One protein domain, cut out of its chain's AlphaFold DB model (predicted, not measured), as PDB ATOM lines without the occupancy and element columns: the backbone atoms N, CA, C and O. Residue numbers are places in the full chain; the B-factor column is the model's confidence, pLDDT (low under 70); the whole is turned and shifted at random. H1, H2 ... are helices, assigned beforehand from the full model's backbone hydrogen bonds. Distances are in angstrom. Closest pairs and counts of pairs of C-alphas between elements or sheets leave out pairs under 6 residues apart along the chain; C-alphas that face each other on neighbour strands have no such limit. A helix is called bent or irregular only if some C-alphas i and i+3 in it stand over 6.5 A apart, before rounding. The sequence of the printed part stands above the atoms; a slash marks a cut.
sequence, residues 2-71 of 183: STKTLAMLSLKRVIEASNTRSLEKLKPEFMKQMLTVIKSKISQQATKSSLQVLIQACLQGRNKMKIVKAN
ATOM      1  N   SER A   2      19.643 -20.541 -50.930       86.50
ATOM      2  CA  SER A   2      20.336 -21.750 -51.416       86.50
ATOM      3  C   SER A   2      20.713 -22.691 -50.261       86.50
ATOM      4  O   SER A   2      20.965 -22.230 -49.145       86.50
ATOM      5  N   THR A   3      20.812 -23.998 -50.528       91.12
ATOM      6  CA  THR A   3      21.283 -24.999 -49.549       91.12
ATOM      7  C   THR A   3      22.674 -24.658 -49.009       91.12
ATOM      8  O   THR A   3      22.919 -24.775 -47.812       91.12
ATOM      9  N   LYS A   4      23.560 -24.135 -49.868       91.06
ATOM     10  CA  LYS A   4      24.897 -23.657 -49.484       91.06
ATOM     11  C   LYS A   4      24.834 -22.461 -48.528       91.06
ATOM     12  O   LYS A   4      25.566 -22.429 -47.545       91.06
ATOM     13  N   THR A   5      23.941 -21.497 -48.769       93.94
ATOM     14  CA  THR A   5      23.734 -20.355 -47.861       93.94
ATOM     15  C   THR A   5      23.236 -20.828 -46.497       93.94
ATOM     16  O   THR A   5      23.764 -20.392 -45.477       93.94
ATOM     17  N   LEU A   6      22.264 -21.745 -46.464       94.12
ATOM     18  CA  LEU A   6      21.747 -22.296 -45.211       94.12
ATOM     19  C   LEU A   6      22.835 -23.051 -44.436       94.12
ATOM     20  O   LEU A   6      23.002 -22.813 -43.242       94.12
ATOM     21  N   ALA A   7      23.620 -23.889 -45.119       94.62
ATOM     22  CA  ALA A   7      24.741 -24.607 -44.516       94.62
ATOM     23  C   ALA A   7      25.755 -23.650 -43.869       94.62
ATOM     24  O   ALA A   7      26.178 -23.876 -42.738       94.62
ATOM     25  N   MET A   8      26.085 -22.541 -44.538       96.06
ATOM     26  CA  MET A   8      26.988 -21.526 -43.988       96.06
ATOM     27  C   MET A   8      26.417 -20.802 -42.768       96.06
ATOM     28  O   MET A   8      27.150 -20.533 -41.818       96.06
ATOM     29  N   LEU A   9      25.114 -20.510 -42.762       95.81
ATOM     30  CA  LEU A   9      24.452 -19.900 -41.605       95.81
ATOM     31  C   LEU A   9      24.412 -20.858 -40.411       95.81
ATOM     32  O   LEU A   9      24.625 -20.436 -39.277       95.81
ATOM     33  N   SER A  10      24.159 -22.144 -40.649       96.75
ATOM     34  CA  SER A  10      24.212 -23.174 -39.608       96.75
ATOM     35  C   SER A  10      25.630 -23.351 -39.069       96.75
ATOM     36  O   SER A  10      25.818 -23.348 -37.856       96.75
ATOM     37  N   LEU A  11      26.634 -23.409 -39.949       95.94
ATOM     38  CA  LEU A  11      28.038 -23.491 -39.548       95.94
ATOM     39  C   LEU A  11      28.445 -22.300 -38.678       95.94
ATOM     40  O   LEU A  11      29.077 -22.493 -37.645       95.94
ATOM     41  N   LYS A  12      28.050 -21.081 -39.058       96.81
ATOM     42  CA  LYS A  12      28.309 -19.889 -38.250       96.81
ATOM     43  C   LYS A  12      27.769 -20.046 -36.823       96.81
ATOM     44  O   LYS A  12      28.520 -19.829 -35.881       96.81
ATOM     45  N   ARG A  13      26.517 -20.490 -36.663       96.81
ATOM     46  CA  ARG A  13      25.919 -20.724 -35.334       96.81
ATOM     47  C   ARG A  13      26.671 -21.786 -34.533       96.81
ATOM     48  O   ARG A  13      26.846 -21.633 -33.330       96.81
ATOM     49  N   VAL A  14      27.135 -22.850 -35.191       95.81
ATOM     50  CA  VAL A  14      27.945 -23.895 -34.544       95.81
ATOM     51  C   VAL A  14      29.270 -23.325 -34.040       95.81
ATOM     52  O   VAL A  14      29.666 -23.621 -32.916       95.81
ATOM     53  N   ILE A  15      29.947 -22.497 -34.840       94.81
ATOM     54  CA  ILE A  15      31.200 -21.841 -34.442       94.81
ATOM     55  C   ILE A  15      30.957 -20.866 -33.283       94.81
ATOM     56  O   ILE A  15      31.718 -20.892 -32.321       94.81
ATOM     57  N   GLU A  16      29.870 -20.089 -33.316       93.12
ATOM     58  CA  GLU A  16      29.474 -19.174 -32.232       93.12
ATOM     59  C   GLU A  16      29.190 -19.900 -30.908       93.12
ATOM     60  O   GLU A  16      29.519 -19.387 -29.842       93.12
ATOM     61  N   ALA A  17      28.614 -21.101 -30.969       94.50
ATOM     62  CA  ALA A  17      28.338 -21.934 -29.798       94.50
ATOM     63  C   ALA A  17      29.532 -22.810 -29.363       94.50
ATOM     64  O   ALA A  17      29.462 -23.494 -28.339       94.50
ATOM     65  N   SER A  18      30.621 -22.840 -30.137       93.31
ATOM     66  CA  SER A  18      31.781 -23.692 -29.861       93.31
ATOM     67  C   SER A  18      32.716 -23.067 -28.830       93.31
ATOM     68  O   SER A  18      33.019 -21.878 -28.869       93.31
ATOM     69  N   ASN A  19      33.260 -23.894 -27.937       91.62
ATOM     70  CA  ASN A  19      34.299 -23.457 -27.005       91.62
ATOM     71  C   ASN A  19      35.680 -23.339 -27.683       91.62
ATOM     72  O   ASN A  19      35.932 -23.911 -28.749       91.62
ATOM     73  N   THR A  20      36.614 -22.652 -27.017       88.81
ATOM     74  CA  THR A  20      37.989 -22.442 -27.499       88.81
ATOM     75  C   THR A  20      38.704 -23.741 -27.878       88.81
ATOM     76  O   THR A  20      39.302 -23.810 -28.949       88.81
ATOM     77  N   ARG A  21      38.587 -24.808 -27.069       89.25
ATOM     78  CA  ARG A  21      39.263 -26.094 -27.346       89.25
ATOM     79  C   ARG A  21      38.807 -26.716 -28.664       89.25
ATOM     80  O   ARG A  21      39.611 -27.332 -29.361       89.25
ATOM     81  N   SER A  22      37.528 -26.585 -29.005       89.19
ATOM     82  CA  SER A  22      36.992 -27.057 -30.283       89.19
ATOM     83  C   SER A  22      37.490 -26.198 -31.444       89.19
ATOM     84  O   SER A  22      37.905 -26.735 -32.471       89.19
ATOM     85  N   LEU A  23      37.523 -24.874 -31.274       91.12
ATOM     86  CA  LEU A  23      37.972 -23.951 -32.318       91.12
ATOM     87  C   LEU A  23      39.472 -24.075 -32.620       91.12
ATOM     88  O   LEU A  23      39.882 -23.957 -33.774       91.12
ATOM     89  N   GLU A  24      40.309 -24.387 -31.632       90.38
ATOM     90  CA  GLU A  24      41.745 -24.624 -31.843       90.38
ATOM     91  C   GLU A  24      42.035 -25.849 -32.729       90.38
ATOM     92  O   GLU A  24      43.056 -25.895 -33.432       90.38
ATOM     93  N   LYS A  25      41.109 -26.818 -32.750       90.62
ATOM     94  CA  LYS A  25      41.189 -28.048 -33.552       90.62
ATOM     95  C   LYS A  25      40.771 -27.862 -35.014       90.62
ATOM     96  O   LYS A  25      40.892 -28.811 -35.789       90.62
ATOM     97  N   LEU A  26      40.315 -26.672 -35.420       94.19
ATOM     98  CA  LEU A  26      39.968 -26.401 -36.819       94.19
ATOM     99  C   LEU A  26      41.167 -26.673 -37.734       94.19
ATOM    100  O   LEU A  26      42.279 -26.195 -37.496       94.19
ATOM    101  N   LYS A  27      40.953 -27.461 -38.786       94.69
ATOM    102  CA  LYS A  27      42.026 -27.868 -39.698       94.69
ATOM    103  C   LYS A  27      42.332 -26.776 -40.737       94.69
ATOM    104  O   LYS A  27      41.463 -25.953 -41.019       94.69
ATOM    105  N   PRO A  28      43.532 -26.740 -41.339       94.44
ATOM    106  CA  PRO A  28      43.845 -25.792 -42.414       94.44
ATOM    107  C   PRO A  28      42.859 -25.838 -43.594       94.44
ATOM    108  O   PRO A  28      42.536 -24.801 -44.169       94.44
ATOM    109  N   GLU A  29      42.328 -27.018 -43.920       96.56
ATOM    110  CA  GLU A  29      41.349 -27.225 -44.996       96.56
ATOM    111  C   GLU A  29      40.048 -26.466 -44.730       96.56
ATOM    112  O   GLU A  29      39.430 -25.957 -45.662       96.56
ATOM    113  N   PHE A  30      39.667 -26.319 -43.457       96.25
ATOM    114  CA  PHE A  30      38.517 -25.509 -43.070       96.25
ATOM    115  C   PHE A  30      38.712 -24.045 -43.480       96.25
ATOM    116  O   PHE A  30      37.823 -23.457 -44.091       96.25
ATOM    117  N   MET A  31      39.896 -23.479 -43.220       96.56
ATOM    118  CA  MET A  31      40.211 -22.090 -43.580       96.56
ATOM    119  C   MET A  31      40.149 -21.894 -45.096       96.56
ATOM    120  O   MET A  31      39.516 -20.955 -45.572       96.56
ATOM    121  N   LYS A  32      40.735 -22.829 -45.857       96.81
ATOM    122  CA  LYS A  32      40.673 -22.830 -47.326       96.81
ATOM    123  C   LYS A  32      39.230 -22.887 -47.827       96.81
ATOM    124  O   LYS A  32      38.863 -22.116 -48.707       96.81
ATOM    125  N   GLN A  33      38.394 -23.740 -47.235       96.62
ATOM    126  CA  GLN A  33      36.995 -23.860 -47.634       96.62
ATOM    127  C   GLN A  33      36.200 -22.579 -47.362       96.62
ATOM    128  O   GLN A  33      35.398 -22.177 -48.203       96.62
ATOM    129  N   MET A  34      36.435 -21.903 -46.232       97.00
ATOM    130  CA  MET A  34      35.801 -20.608 -45.948       97.00
ATOM    131  C   MET A  34      36.193 -19.548 -46.984       97.00
ATOM    132  O   MET A  34      35.332 -18.804 -47.453       97.00
ATOM    133  N   LEU A  35      37.461 -19.518 -47.406       96.44
ATOM    134  CA  LEU A  35      37.912 -18.623 -48.477       96.44
ATOM    135  C   LEU A  35      37.246 -18.962 -49.818       96.44
ATOM    136  O   LEU A  35      36.776 -18.060 -50.502       96.44
ATOM    137  N   THR A  36      37.110 -20.243 -50.170       95.88
ATOM    138  CA  THR A  36      36.371 -20.666 -51.374       95.88
ATOM    139  C   THR A  36      34.920 -20.178 -51.357       95.88
ATOM    140  O   THR A  36      34.397 -19.723 -52.377       95.88
ATOM    141  N   VAL A  37      34.254 -20.220 -50.199       95.06
ATOM    142  CA  VAL A  37      32.887 -19.694 -50.054       95.06
ATOM    143  C   VAL A  37      32.849 -18.178 -50.273       95.06
ATOM    144  O   VAL A  37      31.970 -17.698 -50.984       95.06
ATOM    145  N   ILE A  38      33.818 -17.433 -49.732       95.69
ATOM    146  CA  ILE A  38      33.936 -15.983 -49.951       95.69
ATOM    147  C   ILE A  38      34.109 -15.676 -51.445       95.69
ATOM    148  O   ILE A  38      33.330 -14.899 -51.995       95.69
ATOM    149  N   LYS A  39      35.059 -16.343 -52.116       93.06
ATOM    150  CA  LYS A  39      35.352 -16.140 -53.546       93.06
ATOM    151  C   LYS A  39      34.192 -16.496 -54.467       93.06
ATOM    152  O   LYS A  39      33.970 -15.828 -55.469       93.06
ATOM    153  N   SER A  40      33.467 -17.565 -54.142       91.75
ATOM    154  CA  SER A  40      32.343 -18.033 -54.961       91.75
ATOM    155  C   SER A  40      31.118 -17.123 -54.882       91.75
ATOM    156  O   SER A  40      30.204 -17.303 -55.682       91.75
ATOM    157  N   LYS A  41      31.085 -16.164 -53.939       89.38
ATOM    158  CA  LYS A  41      30.046 -15.124 -53.813       89.38
ATOM    159  C   LYS A  41      28.621 -15.679 -53.919       89.38
ATOM    160  O   LYS A  41      27.733 -15.037 -54.470       89.38
ATOM    161  N   ILE A  42      28.398 -16.876 -53.362       89.69
ATOM    162  CA  ILE A  42      27.132 -17.628 -53.475       89.69
ATOM    163  C   ILE A  42      25.939 -16.769 -53.046       89.69
ATOM    164  O   ILE A  42      24.883 -16.785 -53.672       89.69
ATOM    165  N   SER A  43      26.102 -16.045 -51.941       94.12
ATOM    166  CA  SER A  43      25.216 -14.963 -51.533       94.12
ATOM    167  C   SER A  43      25.944 -14.051 -50.555       94.12
ATOM    168  O   SER A  43      26.867 -14.484 -49.859       94.12
ATOM    169  N   GLN A  44      25.478 -12.812 -50.413       94.06
ATOM    170  CA  GLN A  44      26.032 -11.883 -49.426       94.06
ATOM    171  C   GLN A  44      25.960 -12.433 -47.995       94.06
ATOM    172  O   GLN A  44      26.913 -12.277 -47.235       94.06
ATOM    173  N   GLN A  45      24.878 -13.134 -47.620       95.31
ATOM    174  CA  GLN A  45      24.791 -13.740 -46.283       95.31
ATOM    175  C   GLN A  45      25.825 -14.851 -46.078       95.31
ATOM    176  O   GLN A  45      26.355 -14.985 -44.972       95.31
ATOM    177  N   ALA A  46      26.125 -15.636 -47.119       95.88
ATOM    178  CA  ALA A  46      27.142 -16.680 -47.055       95.88
ATOM    179  C   ALA A  46      28.542 -16.067 -46.926       95.88
ATOM    180  O   ALA A  46      29.309 -16.476 -46.052       95.88
ATOM    181  N   THR A  47      28.847 -15.036 -47.717       97.12
ATOM    182  CA  THR A  47      30.109 -14.287 -47.636       97.12
ATOM    183  C   THR A  47      30.291 -13.648 -46.262       97.12
ATOM    184  O   THR A  47      31.307 -13.873 -45.606       97.12
ATOM    185  N   LYS A  48      29.274 -12.924 -45.774       97.06
ATOM    186  CA  LYS A  48      29.278 -12.297 -44.447       97.06
ATOM    187  C   LYS A  48      29.522 -13.325 -43.343       97.06
ATOM    188  O   LYS A  48      30.381 -13.122 -42.490       97.06
ATOM    189  N   SER A  49      28.795 -14.441 -43.378       97.56
ATOM    190  CA  SER A  49      28.942 -15.515 -42.389       97.56
ATOM    191  C   SER A  49      30.328 -16.150 -42.428       97.56
ATOM    192  O   SER A  49      30.903 -16.406 -41.377       97.56
ATOM    193  N   SER A  50      30.892 -16.349 -43.620       97.81
ATOM    194  CA  SER A  50      32.237 -16.915 -43.788       97.81
ATOM    195  C   SER A  50      33.316 -16.002 -43.209       97.81
ATOM    196  O   SER A  50      34.199 -16.473 -42.497       97.81
ATOM    197  N   LEU A  51      33.221 -14.690 -43.454       98.31
ATOM    198  CA  LEU A  51      34.130 -13.703 -42.865       98.31
ATOM    199  C   LEU A  51      34.025 -13.686 -41.336       98.31
ATOM    200  O   LEU A  51      35.042 -13.714 -40.654       98.31
ATOM    201  N   GLN A  52      32.806 -13.712 -40.792       97.94
ATOM    202  CA  GLN A  52      32.583 -13.756 -39.342       97.94
ATOM    203  C   GLN A  52      33.159 -15.027 -38.703       97.94
ATOM    204  O   GLN A  52      33.811 -14.942 -37.663       97.94
ATOM    205  N   VAL A  53      32.989 -16.183 -39.351       97.69
ATOM    206  CA  VAL A  53      33.600 -17.450 -38.923       97.69
ATOM    207  C   VAL A  53      35.126 -17.363 -38.938       97.69
ATOM    208  O   VAL A  53      35.766 -17.785 -37.976       97.69
ATOM    209  N   LEU A  54      35.727 -16.794 -39.988       97.94
ATOM    210  CA  LEU A  54      37.179 -16.617 -40.063       97.94
ATOM    211  C   LEU A  54      37.709 -15.659 -38.993       97.94
ATOM    212  O   LEU A  54      38.748 -15.949 -38.409       97.94
ATOM    213  N   ILE A  55      37.001 -14.566 -38.698       97.25
ATOM    214  CA  ILE A  55      37.363 -13.635 -37.619       97.25
ATOM    215  C   ILE A  55      37.346 -14.361 -36.273       97.25
ATOM    216  O   ILE A  55      38.349 -14.355 -35.564       97.25
ATOM    217  N   GLN A  56      36.253 -15.058 -35.950       95.69
ATOM    218  CA  GLN A  56      36.148 -15.819 -34.702       95.69
ATOM    219  C   GLN A  56      37.235 -16.890 -34.597       95.69
ATOM    220  O   GLN A  56      37.887 -16.998 -33.560       95.69
ATOM    221  N   ALA A  57      37.489 -17.632 -35.678       95.44
ATOM    222  CA  ALA A  57      38.555 -18.622 -35.722       95.44
ATOM    223  C   ALA A  57      39.939 -17.981 -35.545       95.44
ATOM    224  O   ALA A  57      40.759 -18.536 -34.818       95.44
ATOM    225  N   CYS A  58      40.198 -16.823 -36.163       95.81
ATOM    226  CA  CYS A  58      41.477 -16.106 -36.111       95.81
ATOM    227  C   CYS A  58      41.893 -15.726 -34.683       95.81
ATOM    228  O   CYS A  58      43.091 -15.651 -34.397       95.81
ATOM    229  N   LEU A  59      40.925 -15.506 -33.793       92.25
ATOM    230  CA  LEU A  59      41.162 -15.165 -32.390       92.25
ATOM    231  C   LEU A  59      41.585 -16.367 -31.527       92.25
ATOM    232  O   LEU A  59      41.944 -16.174 -30.371       92.25
ATOM    233  N   GLN A  60      41.569 -17.594 -32.064       92.69
ATOM    234  CA  GLN A  60      41.812 -18.819 -31.295       92.69
ATOM    235  C   GLN A  60      43.145 -19.487 -31.668       92.69
ATOM    236  O   GLN A  60      43.377 -19.860 -32.824       92.69
ATOM    237  N   GLY A  61      44.005 -19.695 -30.668       84.19
ATOM    238  CA  GLY A  61      45.238 -20.480 -30.763       84.19
ATOM    239  C   GLY A  61      46.068 -20.221 -32.029       84.19
ATOM    240  O   GLY A  61      46.438 -19.094 -32.352       84.19
ATOM    241  N   ARG A  62      46.371 -21.293 -32.775       89.88
ATOM    242  CA  ARG A  62      47.207 -21.244 -33.995       89.88
ATOM    243  C   ARG A  62      46.421 -20.975 -35.282       89.88
ATOM    244  O   ARG A  62      46.986 -21.086 -36.371       89.88
ATOM    245  N   ASN A  63      45.130 -20.658 -35.204       95.56
ATOM    246  CA  ASN A  63      44.298 -20.518 -36.401       95.56
ATOM    247  C   ASN A  63      44.681 -19.309 -37.249       95.56
ATOM    248  O   ASN A  63      44.655 -19.425 -38.468       95.56
ATOM    249  N   LYS A  64      45.136 -18.207 -36.640       96.38
ATOM    250  CA  LYS A  64      45.690 -17.057 -37.374       96.38
ATOM    251  C   LYS A  64      46.738 -17.493 -38.402       96.38
ATOM    252  O   LYS A  64      46.626 -17.169 -39.578       96.38
ATOM    253  N   MET A  65      47.698 -18.319 -37.981       96.25
ATOM    254  CA  MET A  65      48.741 -18.854 -38.861       96.25
ATOM    255  C   MET A  65      48.165 -19.735 -39.977       96.25
ATOM    256  O   MET A  65      48.612 -19.666 -41.118       96.25
ATOM    257  N   LYS A  66      47.154 -20.556 -39.670       97.25
ATOM    258  CA  LYS A  66      46.473 -21.390 -40.676       97.25
ATOM    259  C   LYS A  66      45.758 -20.528 -41.723       97.25
ATOM    260  O   LYS A  66      45.786 -20.878 -42.895       97.25
ATOM    261  N   ILE A  67      45.153 -19.413 -41.308       98.06
ATOM    262  CA  ILE A  67      44.461 -18.468 -42.194       98.06
ATOM    263  C   ILE A  67      45.469 -17.751 -43.102       98.06
ATOM    264  O   ILE A  67      45.268 -17.724 -44.314       98.06
ATOM    265  N   VAL A  68      46.590 -17.261 -42.556       97.88
ATOM    266  CA  VAL A  68      47.680 -16.669 -43.360       97.88
ATOM    267  C   VAL A  68      48.198 -17.677 -44.395       97.88
ATOM    268  O   VAL A  68      48.197 -17.387 -45.588       97.88
ATOM    269  N   LYS A  69      48.526 -18.907 -43.971       96.75
ATOM    270  CA  LYS A  69      48.997 -19.985 -44.865       96.75
ATOM    271  C   LYS A  69      47.965 -20.447 -45.899       96.75
ATOM    272  O   LYS A  69      48.329 -21.120 -46.859       96.75
ATOM    273  N   ALA A  70      46.689 -20.119 -45.715       97.25
ATOM    274  CA  ALA A  70      45.630 -20.392 -46.681       97.25
ATOM    275  C   ALA A  70      45.510 -19.304 -47.769       97.25
ATOM    276  O   ALA A  70      44.534 -19.319 -48.512       97.25
ATOM    277  N   ASN A  71      46.482 -18.386 -47.872       97.00
ATOM    278  CA  ASN A  71      46.489 -17.239 -48.786       97.00
ATOM    279  C   ASN A  71      45.392 -16.196 -48.498       97.00
ATOM    280  O   ASN A  71      45.063 -15.386 -49.356       97.00
TER     281      ASN A  71
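This is residues 2 to 71 of the 183 residues of an uncharacterized protein of Hibiscus syriacus (UniProt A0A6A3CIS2). Helix H4 lies in the middle with H1 and H3 packed along two sides of it, H3 and H4 folding back on each other as a hairpin, while H1 and H3 stay apart from each other. At the end where H4 finishes and H3 begins, the shorter H5 packs crosswise on both of them, and the small H2 sits near that end between H1 and H3 along the chain. The printed part has 70 residues with five named helices in the order H1, H2, H3, H4, H5 and no named strand, and its class is all helix. It is compact, with a radius of gyration of the C-alphas of 11.3 A and spans of 32 by 27 by 15 A.

H1 runs from residues 3 to 16, 20.0 A from first to last C-alpha, beginning with C-alpha 3 at (21.283, -24.999, -49.549). H2, residues 20 to 24, has a length of 6.1 A. H3, residues 28 to 40, is 18.7 A long, with C-alpha 28 at (43.845, -25.792, -42.414). H4, residues 44 to 58, is the longest helix with 15 residues and measures 20.8 A. H5, residues 63 to 69, is 9.7 A long and ends with C-alpha 69 at (48.997, -19.985, -44.865). No helix is bent or irregular.

H4 is the hub and touches three helices. H1 touches H4 at a shallow tilt of 29 degrees, the same way, and their closest C-alphas, of Thr 5 and Ala 46, are 5.1 A apart. H3 and H4 form a helical hairpin, two touching helices that run opposite ways, here at a shallow tilt of 26 degrees; their closest C-alphas, of Ile 38 and Thr 47, are 4.8 A apart. H4 touches H5 with residues 54 to 58 alone, the closest C-alphas being those of Cys 58 and Lys 64 at 4.5 A. Those two helices run opposite ways at a steep tilt of 69 degrees, only just short of about perpendicular. H3 touches H5 with residues 28 to 32 alone, the same way at a steep tilt of 66 degrees, and the C-alphas of Pro 28 and Lys 66 are the closest at 5.4 A. The helix packing is part aligned, part crossed: two of these four touching pairs are at a shallow tilt. H2 is close to H4 but not clearly touching, with the closest C-alphas, of Leu 23 and Ala 57, 6.4 A apart. H1 is apart from H3 and from H5, and H2 is apart from H3. In H1, H2, H3, H4 and H5 every O i to N i+4 pair is within hydrogen-bond range.

The two C-alphas farthest apart are those of Ser 2 and Gly 61, at 32.4 A. The printed part runs from residue 2 to 71 with no cut, and its four links between helices are tight. The mean pLDDT of the printed part is 94.6, and no printed residue is under 70.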